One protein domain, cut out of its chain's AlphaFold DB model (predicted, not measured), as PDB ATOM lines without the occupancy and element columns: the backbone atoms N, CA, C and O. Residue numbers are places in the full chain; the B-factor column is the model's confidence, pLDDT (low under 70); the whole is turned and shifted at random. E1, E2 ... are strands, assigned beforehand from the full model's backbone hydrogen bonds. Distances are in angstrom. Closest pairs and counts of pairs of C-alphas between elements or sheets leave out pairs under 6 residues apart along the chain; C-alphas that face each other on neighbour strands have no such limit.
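AT A GLANCE: This is residues 4 to 111 of the 316 residues of an uncharacterized protein of Actinosynnema sp. ALI-1.44 (UniProt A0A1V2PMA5). The chain is wound as a solenoid, a narrow rod of stacked turns, with the nine strands E1 to E9 side by side along its length, one to a turn. Strands E3 to E6 bend sharply, each passing from one wall of the coil to another; on the later turns the short pairings of residues 72 to 73, 84 to 85, 96 to 97 and 108 to 109 carry on the wall that holds residues 60 to 61 of E6, before its bend, while E7, E8 and E9 carry on the wall that holds residues 65 to 67 of E6, after its bend. The printed part has 108 residues with no named helix and nine named strands, in one all-parallel sheet whose order, E1 E2 E3 E4 E5 E6 E7 E8 E9, is also their order along the chain. The class is all strand, though under half of the residues, 51 of 108, are in named elements. The whole is compact, with a radius of gyration of the C-alphas of 13.8 A, and spans 42 by 16 by 15 A.

IN THESE COORDINATES: The first strand, E1, is residues 5 to 7 and begins at C-alpha 5, at (-21.247, 14.887, -43.274). E2 is residues 15 to 19, 10.3 A from first to last C-alpha. E3, residues 23 to 31, measures 10.9 A and bends by 140 degrees at residue 27. E4, residues 35 to 43, measures 10.5 A and bends by 143 degrees at residue 39. E5, residues 48 to 55, measures 8.8 A and bends by 139 degrees at residue 51, whose C-alpha is at (-19.737, -2.295, -36.209). E6, residues 60 to 67, measures 8.7 A and bends by 140 degrees at residue 63. Three short strands follow: E7, residues 77 to 79, 6.4 A; E8, residues 89 to 91, 6.5 A; and E9, residues 101 to 103, 6.5 A. E9 ends at C-alpha 103, at (-32.366, -16.194, -22.680).

HOW THE PARTS SIT: The sheet is twisted, with C-alphas up to 7.7 A off its best plane. From edge to edge the strands' lines turn by 73 degrees. E1 is an edge strand, parallel to E2; C-alphas 5 and 17 face each other at 5.0 A, and N 19 and O 6 are within hydrogen-bond range at 3.4 A. E2 and E3 are parallel, with N 29 and O 16 at 2.9 A. E3 and E4 are parallel at 11 degrees; C-alphas 27 and 39 face each other at 4.9 A, and N 41 and O 28 are 2.9 A apart. E4 and E5 are parallel, with N 53 and O 40 at 2.8 A. E5 and E6 are parallel at 8 degrees; C-alphas 51 and 63 face each other at 4.8 A, and N 65 and O 52 are 2.8 A apart. E6 and E7 are parallel, with N 79 and O 66 at 2.8 A. E7 and E8 are parallel at 9 degrees, with N 78 and O 89 at 2.8 A. E8 and the other edge strand, E9, are parallel at 10 degrees, with N 90 and O 101 at 2.8 A. Outside the named strands, residues 72 to 73 pair with residues 60 to 61 of E6 and with residues 84 to 85, in both cases parallel. Among the pairs that are apart are E1 and E3, E5 and E7, and E7 and E9.

THE WHOLE: The two C-alphas farthest apart are those of Phe 4 and Val 110, at 44.7 A. The printed part has no cut. The links from E2 to E3, E3 to E4, E4 to E5 and E5 to E6 are tight; the other four are short, and no link is long. The mean pLDDT of the printed part is 90.1. Residues 4 to 6, 9, 11 to 13 and 15 are under 70.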
ATOM      1  N   PHE A   4     -17.225  16.033 -43.089       61.00
ATOM      2  CA  PHE A   4     -17.876  15.982 -41.769       61.00
ATOM      3  C   PHE A   4     -19.231  15.263 -41.853       61.00
ATOM      4  O   PHE A   4     -19.665  14.639 -40.898       61.00
ATOM      5  N   GLU A   5     -19.874  15.332 -43.024       67.31
ATOM      6  CA  GLU A   5     -21.247  14.887 -43.274       67.31
ATOM      7  C   GLU A   5     -21.406  14.655 -44.788       67.31
ATOM      8  O   GLU A   5     -20.771  15.365 -45.583       67.31
ATOM      9  N   SER A   6     -22.152  13.631 -45.205       65.94
ATOM     10  CA  SER A   6     -22.301  13.302 -46.625       65.94
ATOM     11  C   SER A   6     -23.575  12.504 -46.902       65.94
ATOM     12  O   SER A   6     -23.713  11.368 -46.447       65.94
ATOM     13  N   ASP A   7     -24.423  13.089 -47.749       73.88
ATOM     14  CA  ASP A   7     -25.750  12.576 -48.097       73.88
ATOM     15  C   ASP A   7     -25.821  12.196 -49.586       73.88
ATOM     16  O   ASP A   7     -25.155  12.828 -50.417       73.88
ATOM     17  N   ASP A   8     -26.647  11.201 -49.928       75.31
ATOM     18  CA  ASP A   8     -27.043  10.822 -51.297       75.31
ATOM     19  C   ASP A   8     -25.884  10.442 -52.254       75.31
ATOM     20  O   ASP A   8     -25.826  10.892 -53.406       75.31
ATOM     21  N   ASN A   9     -24.941   9.603 -51.811       67.19
ATOM     22  CA  ASN A   9     -23.807   9.149 -52.630       67.19
ATOM     23  C   ASN A   9     -23.830   7.637 -52.912       67.19
ATOM     24  O   ASN A   9     -24.192   6.817 -52.070       67.19
ATOM     25  N   ASP A  10     -23.341   7.251 -54.098       70.81
ATOM     26  CA  ASP A  10     -23.203   5.840 -54.501       70.81
ATOM     27  C   ASP A  10     -22.179   5.076 -53.639       70.81
ATOM     28  O   ASP A  10     -22.309   3.882 -53.386       70.81
ATOM     29  N   THR A  11     -21.093   5.722 -53.221       69.56
ATOM     30  CA  THR A  11     -20.078   5.103 -52.358       69.56
ATOM     31  C   THR A  11     -19.319   6.186 -51.618       69.56
ATOM     32  O   THR A  11     -18.747   7.086 -52.242       69.56
ATOM     33  N   LEU A  12     -19.256   6.060 -50.299       66.00
ATOM     34  CA  LEU A  12     -18.443   6.897 -49.431       66.00
ATOM     35  C   LEU A  12     -17.421   6.054 -48.688       66.00
ATOM     36  O   LEU A  12     -17.691   4.917 -48.328       66.00
ATOM     37  N   VAL A  13     -16.226   6.619 -48.511       67.94
ATOM     38  CA  VAL A  13     -15.039   5.861 -48.084       67.94
ATOM     39  C   VAL A  13     -14.554   6.218 -46.679       67.94
ATOM     40  O   VAL A  13     -13.817   5.430 -46.101       67.94
ATOM     41  N   SER A  14     -14.857   7.418 -46.170       74.94
ATOM     42  CA  SER A  14     -14.535   7.794 -44.786       74.94
ATOM     43  C   SER A  14     -15.189   9.122 -44.410       74.94
ATOM     44  O   SER A  14     -14.943  10.140 -45.077       74.94
ATOM     45  N   ASN A  15     -15.980   9.124 -43.340       68.31
ATOM     46  CA  ASN A  15     -16.590  10.321 -42.770       68.31
ATOM     47  C   ASN A  15     -16.814  10.178 -41.254       68.31
ATOM     48  O   ASN A  15     -16.564   9.119 -40.711       68.31
ATOM     49  N   VAL A  16     -17.266  11.234 -40.578       74.06
ATOM     50  CA  VAL A  16     -17.828  11.107 -39.222       74.06
ATOM     51  C   VAL A  16     -19.264  10.578 -39.325       74.06
ATOM     52  O   VAL A  16     -19.584   9.582 -38.700       74.06
ATOM     53  N   TYR A  17     -20.083  11.165 -40.209       75.81
ATOM     54  CA  TYR A  17     -21.494  10.794 -40.400       75.81
ATOM     55  C   TYR A  17     -21.815  10.403 -41.854       75.81
ATOM     56  O   TYR A  17     -21.518  11.164 -42.784       75.81
ATOM     57  N   SER A  18     -22.461   9.253 -42.074       78.75
ATOM     58  CA  SER A  18     -22.947   8.799 -43.392       78.75
ATOM     59  C   SER A  18     -24.459   8.587 -43.384       78.75
ATOM     60  O   SER A  18     -24.940   7.757 -42.622       78.75
ATOM     61  N   HIS A  19     -25.197   9.273 -44.262       80.75
ATOM     62  CA  HIS A  19     -26.654   9.138 -44.369       80.75
ATOM     63  C   HIS A  19     -27.131   8.860 -45.804       80.75
ATOM     64  O   HIS A  19     -26.716   9.533 -46.748       80.75
ATOM     65  N   SER A  20     -28.080   7.927 -45.969       82.50
ATOM     66  CA  SER A  20     -28.772   7.666 -47.253       82.50
ATOM     67  C   SER A  20     -27.842   7.325 -48.431       82.50
ATOM     68  O   SER A  20     -28.097   7.687 -49.582       82.50
ATOM     69  N   ASN A  21     -26.746   6.620 -48.161       77.38
ATOM     70  CA  ASN A  21     -25.774   6.194 -49.164       77.38
ATOM     71  C   ASN A  21     -25.997   4.737 -49.585       77.38
ATOM     72  O   ASN A  21     -26.522   3.912 -48.835       77.38
ATOM     73  N   TRP A  22     -25.559   4.380 -50.794       76.88
ATOM     74  CA  TRP A  22     -25.600   2.978 -51.230       76.88
ATOM     75  C   TRP A  22     -24.529   2.137 -50.516       76.88
ATOM     76  O   TRP A  22     -24.792   1.016 -50.096       76.88
ATOM     77  N   VAL A  23     -23.324   2.681 -50.326       81.00
ATOM     78  CA  VAL A  23     -22.324   2.106 -49.411       81.00
ATOM     79  C   VAL A  23     -21.700   3.216 -48.574       81.00
ATOM     80  O   VAL A  23     -21.098   4.138 -49.135       81.00
ATOM     81  N   GLY A  24     -21.806   3.105 -47.252       76.06
ATOM     82  CA  GLY A  24     -21.011   3.858 -46.286       76.06
ATOM     83  C   GLY A  24     -19.883   2.976 -45.754       76.06
ATOM     84  O   GLY A  24     -20.140   1.895 -45.234       76.06
ATOM     85  N   ILE A  25     -18.634   3.410 -45.921       77.44
ATOM     86  CA  ILE A  25     -17.443   2.683 -45.466       77.44
ATOM     87  C   ILE A  25     -16.687   3.579 -44.483       77.44
ATOM     88  O   ILE A  25     -16.362   4.710 -44.851       77.44
ATOM     89  N   VAL A  26     -16.371   3.053 -43.297       79.56
ATOM     90  CA  VAL A  26     -15.569   3.706 -42.246       79.56
ATOM     91  C   VAL A  26     -16.175   5.035 -41.785       79.56
ATOM     92  O   VAL A  26     -15.714   6.107 -42.197       79.56
ATOM     93  N   ASN A  27     -17.202   4.967 -40.937       77.44
ATOM     94  CA  ASN A  27     -17.790   6.149 -40.297       77.44
ATOM     95  C   ASN A  27     -17.871   5.989 -38.782       77.44
ATOM     96  O   ASN A  27     -17.887   4.871 -38.297       77.44
ATOM     97  N   ASP A  28     -17.943   7.095 -38.045       82.69
ATOM     98  CA  ASP A  28     -18.297   7.007 -36.624       82.69
ATOM     99  C   ASP A  28     -19.777   6.584 -36.533       82.69
ATOM    100  O   ASP A  28     -20.098   5.609 -35.871       82.69
ATOM    101  N   GLU A  29     -20.662   7.221 -37.310       83.56
ATOM    102  CA  GLU A  29     -22.095   6.899 -37.344       83.56
ATOM    103  C   GLU A  29     -22.623   6.729 -38.784       83.56
ATOM    104  O   GLU A  29     -22.264   7.477 -39.714       83.56
ATOM    105  N   SER A  30     -23.509   5.747 -38.983       83.94
ATOM    106  CA  SER A  30     -24.091   5.419 -40.289       83.94
ATOM    107  C   SER A  30     -25.596   5.123 -40.243       83.94
ATOM    108  O   SER A  30     -26.029   4.099 -39.722       83.94
ATOM    109  N   ASP A  31     -26.386   5.968 -40.911       86.62
ATOM    110  CA  ASP A  31     -27.849   5.896 -40.875       86.62
ATOM    111  C   ASP A  31     -28.481   5.702 -42.256       86.62
ATOM    112  O   ASP A  31     -28.149   6.388 -43.232       86.62
ATOM    113  N   ALA A  32     -29.468   4.809 -42.330       87.00
ATOM    114  CA  ALA A  32     -30.321   4.615 -43.505       87.00
ATOM    115  C   ALA A  32     -29.551   4.336 -44.813       87.00
ATOM    116  O   ALA A  32     -29.982   4.728 -45.903       87.00
ATOM    117  N   ASN A  33     -28.396   3.677 -44.723       84.38
ATOM    118  CA  ASN A  33     -27.616   3.251 -45.878       84.38
ATOM    119  C   ASN A  33     -28.068   1.866 -46.352       84.38
ATOM    120  O   ASN A  33     -28.589   1.044 -45.600       84.38
ATOM    121  N   TRP A  34     -27.829   1.558 -47.625       86.56
ATOM    122  CA  TRP A  34     -28.049   0.191 -48.100       86.56
ATOM    123  C   TRP A  34     -27.025  -0.777 -47.491       86.56
ATOM    124  O   TRP A  34     -27.358  -1.888 -47.095       86.56
ATOM    125  N   THR A  35     -25.768  -0.353 -47.379       88.50
ATOM    126  CA  THR A  35     -24.741  -1.107 -46.656       88.50
ATOM    127  C   THR A  35     -23.870  -0.159 -45.843       88.50
ATOM    128  O   THR A  35     -23.295   0.781 -46.399       88.50
ATOM    129  N   ALA A  36     -23.754  -0.438 -44.549       88.38
ATOM    130  CA  ALA A  36     -22.856   0.208 -43.605       88.38
ATOM    131  C   ALA A  36     -21.734  -0.772 -43.232       88.38
ATOM    132  O   ALA A  36     -22.009  -1.904 -42.843       88.38
ATOM    133  N   VAL A  37     -20.474  -0.364 -43.414       90.62
ATOM    134  CA  VAL A  37     -19.301  -1.215 -43.155       90.62
ATOM    135  C   VAL A  37     -18.280  -0.490 -42.286       90.62
ATOM    136  O   VAL A  37     -17.847   0.598 -42.685       90.62
ATOM    137  N   LEU A  38     -17.807  -1.134 -41.213       87.50
ATOM    138  CA  LEU A  38     -16.768  -0.611 -40.310       87.50
ATOM    139  C   LEU A  38     -17.189   0.700 -39.638       87.50
ATOM    140  O   LEU A  38     -16.527   1.714 -39.863       87.50
ATOM    141  N   ASN A  39     -18.285   0.706 -38.879       86.56
ATOM    142  CA  ASN A  39     -18.727   1.901 -38.150       86.56
ATOM    143  C   ASN A  39     -18.702   1.688 -36.638       86.56
ATOM    144  O   ASN A  39     -18.731   0.552 -36.199       86.56
ATOM    145  N   GLU A  40     -18.651   2.757 -35.849       88.75
ATOM    146  CA  GLU A  40     -18.885   2.612 -34.404       88.75
ATOM    147  C   GLU A  40     -20.385   2.353 -34.199       88.75
ATOM    148  O   GLU A  40     -20.756   1.335 -33.641       88.75
ATOM    149  N   GLU A  41     -21.257   3.173 -34.796       90.00
ATOM    150  CA  GLU A  41     -22.708   2.962 -34.758       90.00
ATOM    151  C   GLU A  41     -23.326   2.834 -36.164       90.00
ATOM    152  O   GLU A  41     -22.995   3.554 -37.122       90.00
ATOM    153  N   SER A  42     -24.285   1.915 -36.300       89.69
ATOM    154  CA  SER A  42     -25.043   1.702 -37.535       89.69
ATOM    155  C   SER A  42     -26.542   1.537 -37.284       89.69
ATOM    156  O   SER A  42     -26.974   0.574 -36.651       89.69
ATOM    157  N   ALA A  43     -27.365   2.439 -37.830       92.06
ATOM    158  CA  ALA A  43     -28.813   2.370 -37.663       92.06
ATOM    159  C   ALA A  43     -29.617   2.363 -38.970       92.06
ATOM    160  O   ALA A  43     -29.339   3.081 -39.936       92.06
ATOM    161  N   PHE A  44     -30.692   1.570 -38.982       92.19
ATOM    162  CA  PHE A  44     -31.692   1.537 -40.059       92.19
ATOM    163  C   PHE A  44     -31.128   1.234 -41.455       92.19
ATOM    164  O   PHE A  44     -31.670   1.685 -42.468       92.19
ATOM    165  N   ASN A  45     -30.032   0.483 -41.526       90.75
ATOM    166  CA  ASN A  45     -29.414   0.058 -42.772       90.75
ATOM    167  C   ASN A  45     -30.035  -1.256 -43.268       90.75
ATOM    168  O   ASN A  45     -30.492  -2.086 -42.485       90.75
ATOM    169  N   ALA A  46     -29.992  -1.506 -44.580       93.00
ATOM    170  CA  ALA A  46     -30.360  -2.834 -45.086       93.00
ATOM    171  C   ALA A  46     -29.306  -3.895 -44.704       93.00
ATOM    172  O   ALA A  46     -29.600  -5.079 -44.577       93.00
ATOM    173  N   THR A  47     -28.047  -3.500 -44.516       94.31
ATOM    174  CA  THR A  47     -27.016  -4.385 -43.961       94.31
ATOM    175  C   THR A  47     -25.976  -3.572 -43.198       94.31
ATOM    176  O   THR A  47     -25.392  -2.643 -43.759       94.31
ATOM    177  N   ALA A  48     -25.720  -3.955 -41.954       93.75
ATOM    178  CA  ALA A  48     -24.652  -3.463 -41.096       93.75
ATOM    179  C   ALA A  48     -23.593  -4.564 -40.938       93.75
ATOM    180  O   ALA A  48     -23.920  -5.692 -40.578       93.75
ATOM    181  N   VAL A  49     -22.337  -4.269 -41.281       95.12
ATOM    182  CA  VAL A  49     -21.239  -5.250 -41.286       95.12
ATOM    183  C   VAL A  49     -20.031  -4.702 -40.537       95.12
ATOM    184  O   VAL A  49     -19.429  -3.735 -41.008       95.12
ATOM    185  N   VAL A  50     -19.611  -5.381 -39.469       93.12
ATOM    186  CA  VAL A  50     -18.476  -4.966 -38.630       93.12
ATOM    187  C   VAL A  50     -18.726  -3.589 -38.031       93.12
ATOM    188  O   VAL A  50     -18.222  -2.600 -38.559       93.12
ATOM    189  N   ASN A  51     -19.531  -3.522 -36.977       91.62
ATOM    190  CA  ASN A  51     -19.737  -2.295 -36.209       91.62
ATOM    191  C   ASN A  51     -19.619  -2.574 -34.714       91.62
ATOM    192  O   ASN A  51     -19.735  -3.727 -34.322       91.62
ATOM    193  N   ASP A  52     -19.405  -1.551 -33.895       92.56
ATOM    194  CA  ASP A  52     -19.509  -1.748 -32.447       92.56
ATOM    195  C   ASP A  52     -20.998  -1.952 -32.116       92.56
ATOM    196  O   ASP A  52     -21.381  -3.033 -31.684       92.56
ATOM    197  N   ASP A  53     -21.857  -1.011 -32.522       94.44
ATOM    198  CA  ASP A  53     -23.302  -1.067 -32.292       94.44
ATOM    199  C   ASP A  53     -24.116  -1.094 -33.599       94.44
ATOM    200  O   ASP A  53     -23.888  -0.339 -34.562       94.44
ATOM    201  N   SER A  54     -25.146  -1.940 -33.633       93.06
ATOM    202  CA  SER A  54     -26.075  -2.048 -34.760       93.06
ATOM    203  C   SER A  54     -27.542  -2.066 -34.323       93.06
ATOM    204  O   SER A  54     -27.993  -2.968 -33.623       93.06
ATOM    205  N   TYR A  55     -28.321  -1.079 -34.777       96.12
ATOM    206  CA  TYR A  55     -29.711  -0.882 -34.361       96.12
ATOM    207  C   TYR A  55     -30.702  -0.842 -35.535       96.12
ATOM    208  O   TYR A  55     -30.605  -0.005 -36.437       96.12
ATOM    209  N   GLY A  56     -31.744  -1.673 -35.499       94.31
ATOM    210  CA  GLY A  56     -32.883  -1.528 -36.417       94.31
ATOM    211  C   GLY A  56     -32.558  -1.786 -37.892       94.31
ATOM    212  O   GLY A  56     -33.220  -1.226 -38.769       94.31
ATOM    213  N   ASN A  57     -31.520  -2.572 -38.179       95.12
ATOM    214  CA  ASN A  57     -31.108  -2.956 -39.525       95.12
ATOM    215  C   ASN A  57     -31.876  -4.202 -40.006       95.12
ATOM    216  O   ASN A  57     -32.319  -5.029 -39.209       95.12
ATOM    217  N   ASP A  58     -31.983  -4.402 -41.325       97.00
ATOM    218  CA  ASP A  58     -32.518  -5.672 -41.851       97.00
ATOM    219  C   ASP A  58     -31.553  -6.833 -41.543       97.00
ATOM    220  O   ASP A  58     -31.964  -7.971 -41.324       97.00
ATOM    221  N   THR A  59     -30.244  -6.573 -41.541       97.00
ATOM    222  CA  THR A  59     -29.230  -7.568 -41.173       97.00
ATOM    223  C   THR A  59     -28.039  -6.902 -40.491       97.00
ATOM    224  O   THR A  59     -27.461  -5.970 -41.051       97.00
ATOM    225  N   ALA A  60     -27.643  -7.416 -39.330       96.50
ATOM    226  CA  ALA A  60     -26.447  -7.049 -38.583       96.50
ATOM    227  C   ALA A  60     -25.475  -8.240 -38.552       96.50
ATOM    228  O   ALA A  60     -25.857  -9.347 -38.176       96.50
ATOM    229  N   VAL A  61     -24.237  -8.041 -39.008       97.06
ATOM    230  CA  VAL A  61     -23.221  -9.100 -39.112       97.06
ATOM    231  C   VAL A  61     -21.926  -8.665 -38.445       97.06
ATOM    232  O   VAL A  61     -21.317  -7.697 -38.911       97.06
ATOM    233  N   VAL A  62     -21.462  -9.445 -37.466       95.81
ATOM    234  CA  VAL A  62     -20.207  -9.214 -36.736       95.81
ATOM    235  C   VAL A  62     -20.212  -7.851 -36.061       95.81
ATOM    236  O   VAL A  62     -19.550  -6.939 -36.531       95.81
ATOM    237  N   ASN A  63     -21.000  -7.688 -35.008       94.25
ATOM    238  CA  ASN A  63     -21.016  -6.482 -34.186       94.25
ATOM    239  C   ASN A  63     -20.776  -6.843 -32.723       94.25
ATOM    240  O   ASN A  63     -20.986  -7.990 -32.353       94.25
ATOM    241  N   GLU A  64     -20.351  -5.887 -31.906       95.19
ATOM    242  CA  GLU A  64     -20.303  -6.121 -30.458       95.19
ATOM    243  C   GLU A  64     -21.748  -6.173 -29.931       95.19
ATOM    244  O   GLU A  64     -22.143  -7.154 -29.317       95.19
ATOM    245  N   GLU A  65     -22.598  -5.212 -30.310       96.56
ATOM    246  CA  GLU A  65     -24.026  -5.211 -29.970       96.56
ATOM    247  C   GLU A  65     -24.925  -5.145 -31.220       96.56
ATOM    248  O   GLU A  65     -24.743  -4.350 -32.156       96.56
ATOM    249  N   SER A  66     -25.960  -5.988 -31.247       95.00
ATOM    250  CA  SER A  66     -26.984  -5.996 -32.292       95.00
ATOM    251  C   SER A  66     -28.402  -5.993 -31.725       95.00
ATOM    252  O   SER A  66     -28.923  -6.997 -31.239       95.00
ATOM    253  N   ALA A  67     -29.068  -4.844 -31.841       96.81
ATOM    254  CA  ALA A  67     -30.376  -4.603 -31.251       96.81
ATOM    255  C   ALA A  67     -31.481  -4.356 -32.293       96.81
ATOM    256  O   ALA A  67     -31.353  -3.523 -33.198       96.81
ATOM    257  N   TYR A  68     -32.626  -5.018 -32.114       97.44
ATOM    258  CA  TYR A  68     -33.855  -4.790 -32.890       97.44
ATOM    259  C   TYR A  68     -33.693  -4.913 -34.413       97.44
ATOM    260  O   TYR A  68     -34.379  -4.231 -35.181       97.44
ATOM    261  N   ASN A  69     -32.776  -5.764 -34.863       97.19
ATOM    262  CA  ASN A  69     -32.569  -6.085 -36.267       97.19
ATOM    263  C   ASN A  69     -33.498  -7.231 -36.699       97.19
ATOM    264  O   ASN A  69     -33.923  -8.058 -35.892       97.19
ATOM    265  N   ALA A  70     -33.788  -7.342 -37.995       97.75
ATOM    266  CA  ALA A  70     -34.510  -8.522 -38.488       97.75
ATOM    267  C   ALA A  70     -33.628  -9.787 -38.468       97.75
ATOM    268  O   ALA A  70     -34.121 -10.910 -38.417       97.75
ATOM    269  N   THR A  71     -32.304  -9.645 -38.531       98.00
ATOM    270  CA  THR A  71     -31.366 -10.765 -38.370       98.00
ATOM    271  C   THR A  71     -30.054 -10.257 -37.786       98.00
ATOM    272  O   THR A  71     -29.475  -9.317 -38.334       98.00
ATOM    273  N   SER A  72     -29.560 -10.906 -36.739       97.12
ATOM    274  CA  SER A  72     -28.231 -10.723 -36.158       97.12
ATOM    275  C   SER A  72     -27.401 -11.997 -36.340       97.12
ATOM    276  O   SER A  72     -27.873 -13.106 -36.088       97.12
ATOM    277  N   VAL A  73     -26.178 -11.855 -36.860       98.06
ATOM    278  CA  VAL A  73     -25.262 -12.976 -37.113       98.06
ATOM    279  C   VAL A  73     -23.867 -12.703 -36.559       98.06
ATOM    280  O   VAL A  73     -23.220 -11.749 -37.003       98.06
ATOM    281  N   SER A  74     -23.366 -13.601 -35.709       97.25
ATOM    282  CA  SER A  74     -21.987 -13.562 -35.195       97.25
ATOM    283  C   SER A  74     -21.617 -12.286 -34.461       97.25
ATOM    284  O   SER A  74     -20.551 -11.737 -34.718       97.25
ATOM    285  N   ASN A  75     -22.519 -11.814 -33.611       97.06
ATOM    286  CA  ASN A  75     -22.298 -10.693 -32.705       97.06
ATOM    287  C   ASN A  75     -21.948 -11.208 -31.310       97.06
ATOM    288  O   ASN A  75     -22.245 -12.362 -31.017       97.06
ATOM    289  N   ASP A  76     -21.375 -10.358 -30.467       97.81
ATOM    290  CA  ASP A  76     -21.215 -10.708 -29.054       97.81
ATOM    291  C   ASP A  76     -22.620 -10.722 -28.419       97.81
ATOM    292  O   ASP A  76     -23.085 -11.776 -28.003       97.81
ATOM    293  N   ASP A  77     -23.382  -9.627 -28.551       97.50
ATOM    294  CA  ASP A  77     -24.756  -9.527 -28.044       97.50
ATOM    295  C   ASP A  77     -25.808  -9.373 -29.164       97.50
ATOM    296  O   ASP A  77     -25.728  -8.514 -30.057       97.50
ATOM    297  N   ALA A  78     -26.877 -10.171 -29.098       97.62
ATOM    298  CA  ALA A  78     -28.054 -10.078 -29.959       97.62
ATOM    299  C   ALA A  78     -29.342  -9.883 -29.145       97.62
ATOM    300  O   ALA A  78     -29.870 -10.830 -28.569       97.62
ATOM    301  N   ILE A  79     -29.902  -8.669 -29.167       98.25
ATOM    302  CA  ILE A  79     -31.031  -8.272 -28.313       98.25
ATOM    303  C   ILE A  79     -32.272  -7.896 -29.137       98.25
ATOM    304  O   ILE A  79     -32.251  -6.968 -29.953       98.25
ATOM    305  N   GLY A  80     -33.400  -8.561 -28.889       97.31
ATOM    306  CA  GLY A  80     -34.703  -8.154 -29.434       97.31
ATOM    307  C   GLY A  80     -34.820  -8.232 -30.963       97.31
ATOM    308  O   GLY A  80     -35.579  -7.469 -31.565       97.31
ATOM    309  N   ASN A  81     -34.040  -9.103 -31.599       98.06
ATOM    310  CA  ASN A  81     -34.048  -9.375 -33.032       98.06
ATOM    311  C   ASN A  81     -35.113 -10.426 -33.404       98.06
ATOM    312  O   ASN A  81     -35.515 -11.270 -32.599       98.06
ATOM    313  N   ASP A  82     -35.541 -10.435 -34.670       98.31
ATOM    314  CA  ASP A  82     -36.406 -11.520 -35.167       98.31
ATOM    315  C   ASP A  82     -35.634 -12.858 -35.223       98.31
ATOM    316  O   ASP A  82     -36.200 -13.918 -34.956       98.31
ATOM    317  N   ALA A  83     -34.341 -12.826 -35.556       98.00
ATOM    318  CA  ALA A  83     -33.474 -14.002 -35.574       98.00
ATOM    319  C   ALA A  83     -32.048 -13.660 -35.127       98.00
ATOM    320  O   ALA A  83     -31.435 -12.765 -35.709       98.00
ATOM    321  N   ALA A  84     -31.521 -14.420 -34.170       97.94
ATOM    322  CA  ALA A  84     -30.156 -14.352 -33.659       97.94
ATOM    323  C   ALA A  84     -29.421 -15.666 -33.948       97.94
ATOM    324  O   ALA A  84     -29.843 -16.732 -33.498       97.94
ATOM    325  N   VAL A  85     -28.351 -15.600 -34.745       98.31
ATOM    326  CA  VAL A  85     -27.610 -16.778 -35.214       98.31
ATOM    327  C   VAL A  85     -26.124 -16.679 -34.885       98.31
ATOM    328  O   VAL A  85     -25.432 -15.800 -35.405       98.31
ATOM    329  N   SER A  86     -25.607 -17.663 -34.151       97.62
ATOM    330  CA  SER A  86     -24.171 -17.800 -33.873       97.62
ATOM    331  C   SER A  86     -23.529 -16.603 -33.186       97.62
ATOM    332  O   SER A  86     -22.431 -16.225 -33.581       97.62
ATOM    333  N   ASN A  87     -24.235 -16.010 -32.233       97.94
ATOM    334  CA  ASN A  87     -23.785 -14.964 -31.319       97.94
ATOM    335  C   ASN A  87     -23.326 -15.578 -29.991       97.94
ATOM    336  O   ASN A  87     -23.654 -16.733 -29.723       97.94
ATOM    337  N   ASP A  88     -22.624 -14.809 -29.166       98.06
ATOM    338  CA  ASP A  88     -22.277 -15.268 -27.819       98.06
ATOM    339  C   ASP A  88     -23.549 -15.237 -26.944       98.06
ATOM    340  O   ASP A  88     -24.002 -16.283 -26.490       98.06
ATOM    341  N   GLU A  89     -24.238 -14.095 -26.855       97.44
ATOM    342  CA  GLU A  89     -25.498 -13.942 -26.112       97.44
ATOM    343  C   GLU A  89     -26.693 -13.606 -27.033       97.44
ATOM    344  O   GLU A  89     -26.637 -12.738 -27.913       97.44
ATOM    345  N   SER A  90     -27.832 -14.274 -26.819       97.19
ATOM    346  CA  SER A  90     -29.101 -14.041 -27.523       97.19
ATOM    347  C   SER A  90     -30.255 -13.824 -26.542       97.19
ATOM    348  O   SER A  90     -30.785 -14.784 -25.982       97.19
ATOM    349  N   ILE A  91     -30.721 -12.577 -26.427       98.06
ATOM    350  CA  ILE A  91     -31.731 -12.152 -25.447       98.06
ATOM    351  C   ILE A  91     -32.986 -11.593 -26.131       98.06
ATOM    352  O   ILE A  91     -32.892 -10.767 -27.047       98.06
ATOM    353  N   ASP A  92     -34.173 -11.984 -25.654       97.94
ATOM    354  CA  ASP A  92     -35.473 -11.445 -26.099       97.94
ATOM    355  C   ASP A  92     -35.724 -11.594 -27.622       97.94
ATOM    356  O   ASP A  92     -36.498 -10.837 -28.226       97.94
ATOM    357  N   ASN A  93     -35.064 -12.541 -28.300       98.06
ATOM    358  CA  ASN A  93     -35.241 -12.741 -29.738       98.06
ATOM    359  C   ASN A  93     -36.438 -13.657 -30.032       98.06
ATOM    360  O   ASN A  93     -36.829 -14.526 -29.251       98.06
ATOM    361  N   THR A  94     -37.020 -13.527 -31.226       98.19
ATOM    362  CA  THR A  94     -38.045 -14.500 -31.653       98.19
ATOM    363  C   THR A  94     -37.426 -15.875 -31.921       98.19
ATOM    364  O   THR A  94     -38.055 -16.907 -31.697       98.19
ATOM    365  N   THR A  95     -36.196 -15.933 -32.427       98.00
ATOM    366  CA  THR A  95     -35.498 -17.202 -32.650       98.00
ATOM    367  C   THR A  95     -34.009 -17.045 -32.393       98.00
ATOM    368  O   THR A  95     -33.380 -16.151 -32.954       98.00
ATOM    369  N   SER A  96     -33.467 -17.958 -31.599       96.94
ATOM    370  CA  SER A  96     -32.066 -18.091 -31.218       96.94
ATOM    371  C   SER A  96     -31.527 -19.418 -31.763       96.94
ATOM    372  O   SER A  96     -32.139 -20.467 -31.536       96.94
ATOM    373  N   VAL A  97     -30.444 -19.386 -32.545       98.19
ATOM    374  CA  VAL A  97     -29.847 -20.581 -33.161       98.19
ATOM    375  C   VAL A  97     -28.332 -20.589 -33.010       98.19
ATOM    376  O   VAL A  97     -27.653 -19.731 -33.584       98.19
ATOM    377  N   SER A  98     -27.799 -21.639 -32.387       97.25
ATOM    378  CA  SER A  98     -26.350 -21.858 -32.289       97.25
ATOM    379  C   SER A  98     -25.581 -20.732 -31.623       97.25
ATOM    380  O   SER A  98     -24.476 -20.442 -32.070       97.25
ATOM    381  N   ASN A  99     -26.183 -20.107 -30.616       97.38
ATOM    382  CA  ASN A  99     -25.536 -19.151 -29.726       97.38
ATOM    383  C   ASN A  99     -24.921 -19.874 -28.514       97.38
ATOM    384  O   ASN A  99     -25.286 -21.025 -28.270       97.38
ATOM    385  N   GLU A 100     -24.003 -19.232 -27.786       97.50
ATOM    386  CA  GLU A 100     -23.544 -19.784 -26.496       97.50
ATOM    387  C   GLU A 100     -24.722 -19.735 -25.506       97.50
ATOM    388  O   GLU A 100     -25.208 -20.784 -25.097       97.50
ATOM    389  N   ASP A 101     -25.310 -18.551 -25.295       97.50
ATOM    390  CA  ASP A 101     -26.436 -18.349 -24.376       97.50
ATOM    391  C   ASP A 101     -27.715 -17.872 -25.093       97.50
ATOM    392  O   ASP A 101     -27.708 -16.949 -25.919       97.50
ATOM    393  N   ALA A 102     -28.863 -18.463 -24.742       97.38
ATOM    394  CA  ALA A 102     -30.186 -18.093 -25.245       97.38
ATOM    395  C   ALA A 102     -31.201 -17.862 -24.109       97.38
ATOM    396  O   ALA A 102     -31.811 -18.813 -23.615       97.38
ATOM    397  N   ASP A 103     -31.456 -16.594 -23.767       98.00
ATOM    398  CA  ASP A 103     -32.366 -16.194 -22.680       98.00
ATOM    399  C   ASP A 103     -33.622 -15.457 -23.185       98.00
ATOM    400  O   ASP A 103     -33.555 -14.635 -24.105       98.00
ATOM    401  N   ASP A 104     -34.777 -15.753 -22.583       97.62
ATOM    402  CA  ASP A 104     -36.074 -15.109 -22.858       97.62
ATOM    403  C   ASP A 104     -36.487 -15.104 -24.358       97.62
ATOM    404  O   ASP A 104     -37.224 -14.233 -24.835       97.62
ATOM    405  N   ASN A 105     -36.039 -16.085 -25.150       97.19
ATOM    406  CA  ASN A 105     -36.414 -16.195 -26.562       97.19
ATOM    407  C   ASN A 105     -37.708 -17.000 -26.740       97.19
ATOM    408  O   ASN A 105     -38.042 -17.913 -25.985       97.19
ATOM    409  N   VAL A 106     -38.431 -16.752 -27.835       97.94
ATOM    410  CA  VAL A 106     -39.582 -17.614 -28.181       97.94
ATOM    411  C   VAL A 106     -39.111 -19.017 -28.588       97.94
ATOM    412  O   VAL A 106     -39.807 -20.012 -28.397       97.94
ATOM    413  N   THR A 107     -37.937 -19.147 -29.202       97.50
ATOM    414  CA  THR A 107     -37.385 -20.461 -29.553       97.50
ATOM    415  C   THR A 107     -35.864 -20.432 -29.522       97.50
ATOM    416  O   THR A 107     -35.262 -19.613 -30.214       97.50
ATOM    417  N   ALA A 108     -35.269 -21.367 -28.786       96.62
ATOM    418  CA  ALA A 108     -33.837 -21.617 -28.681       96.62
ATOM    419  C   ALA A 108     -33.505 -22.989 -29.293       96.62
ATOM    420  O   ALA A 108     -34.092 -24.006 -28.915       96.62
ATOM    421  N   VAL A 109     -32.610 -23.017 -30.285       97.44
ATOM    422  CA  VAL A 109     -32.238 -24.232 -31.023       97.44
ATOM    423  C   VAL A 109     -30.724 -24.396 -31.081       97.44
ATOM    424  O   VAL A 109     -30.049 -23.603 -31.739       97.44
ATOM    425  N   VAL A 110     -30.222 -25.504 -30.533       96.25
ATOM    426  CA  VAL A 110     -28.803 -25.890 -30.625       96.25
ATOM    427  C   VAL A 110     -27.886 -24.821 -30.039       96.25
ATOM    428  O   VAL A 110     -26.921 -24.453 -30.690       96.25
ATOM    429  N   ASN A 111     -28.225 -24.279 -28.874       96.12
ATOM    430  CA  ASN A 111     -27.347 -23.407 -28.089       96.12
ATOM    431  C   ASN A 111     -26.620 -24.229 -27.021       96.12
ATOM    432  O   ASN A 111     -27.011 -25.372 -26.785       96.12
TER     433      ASN A 111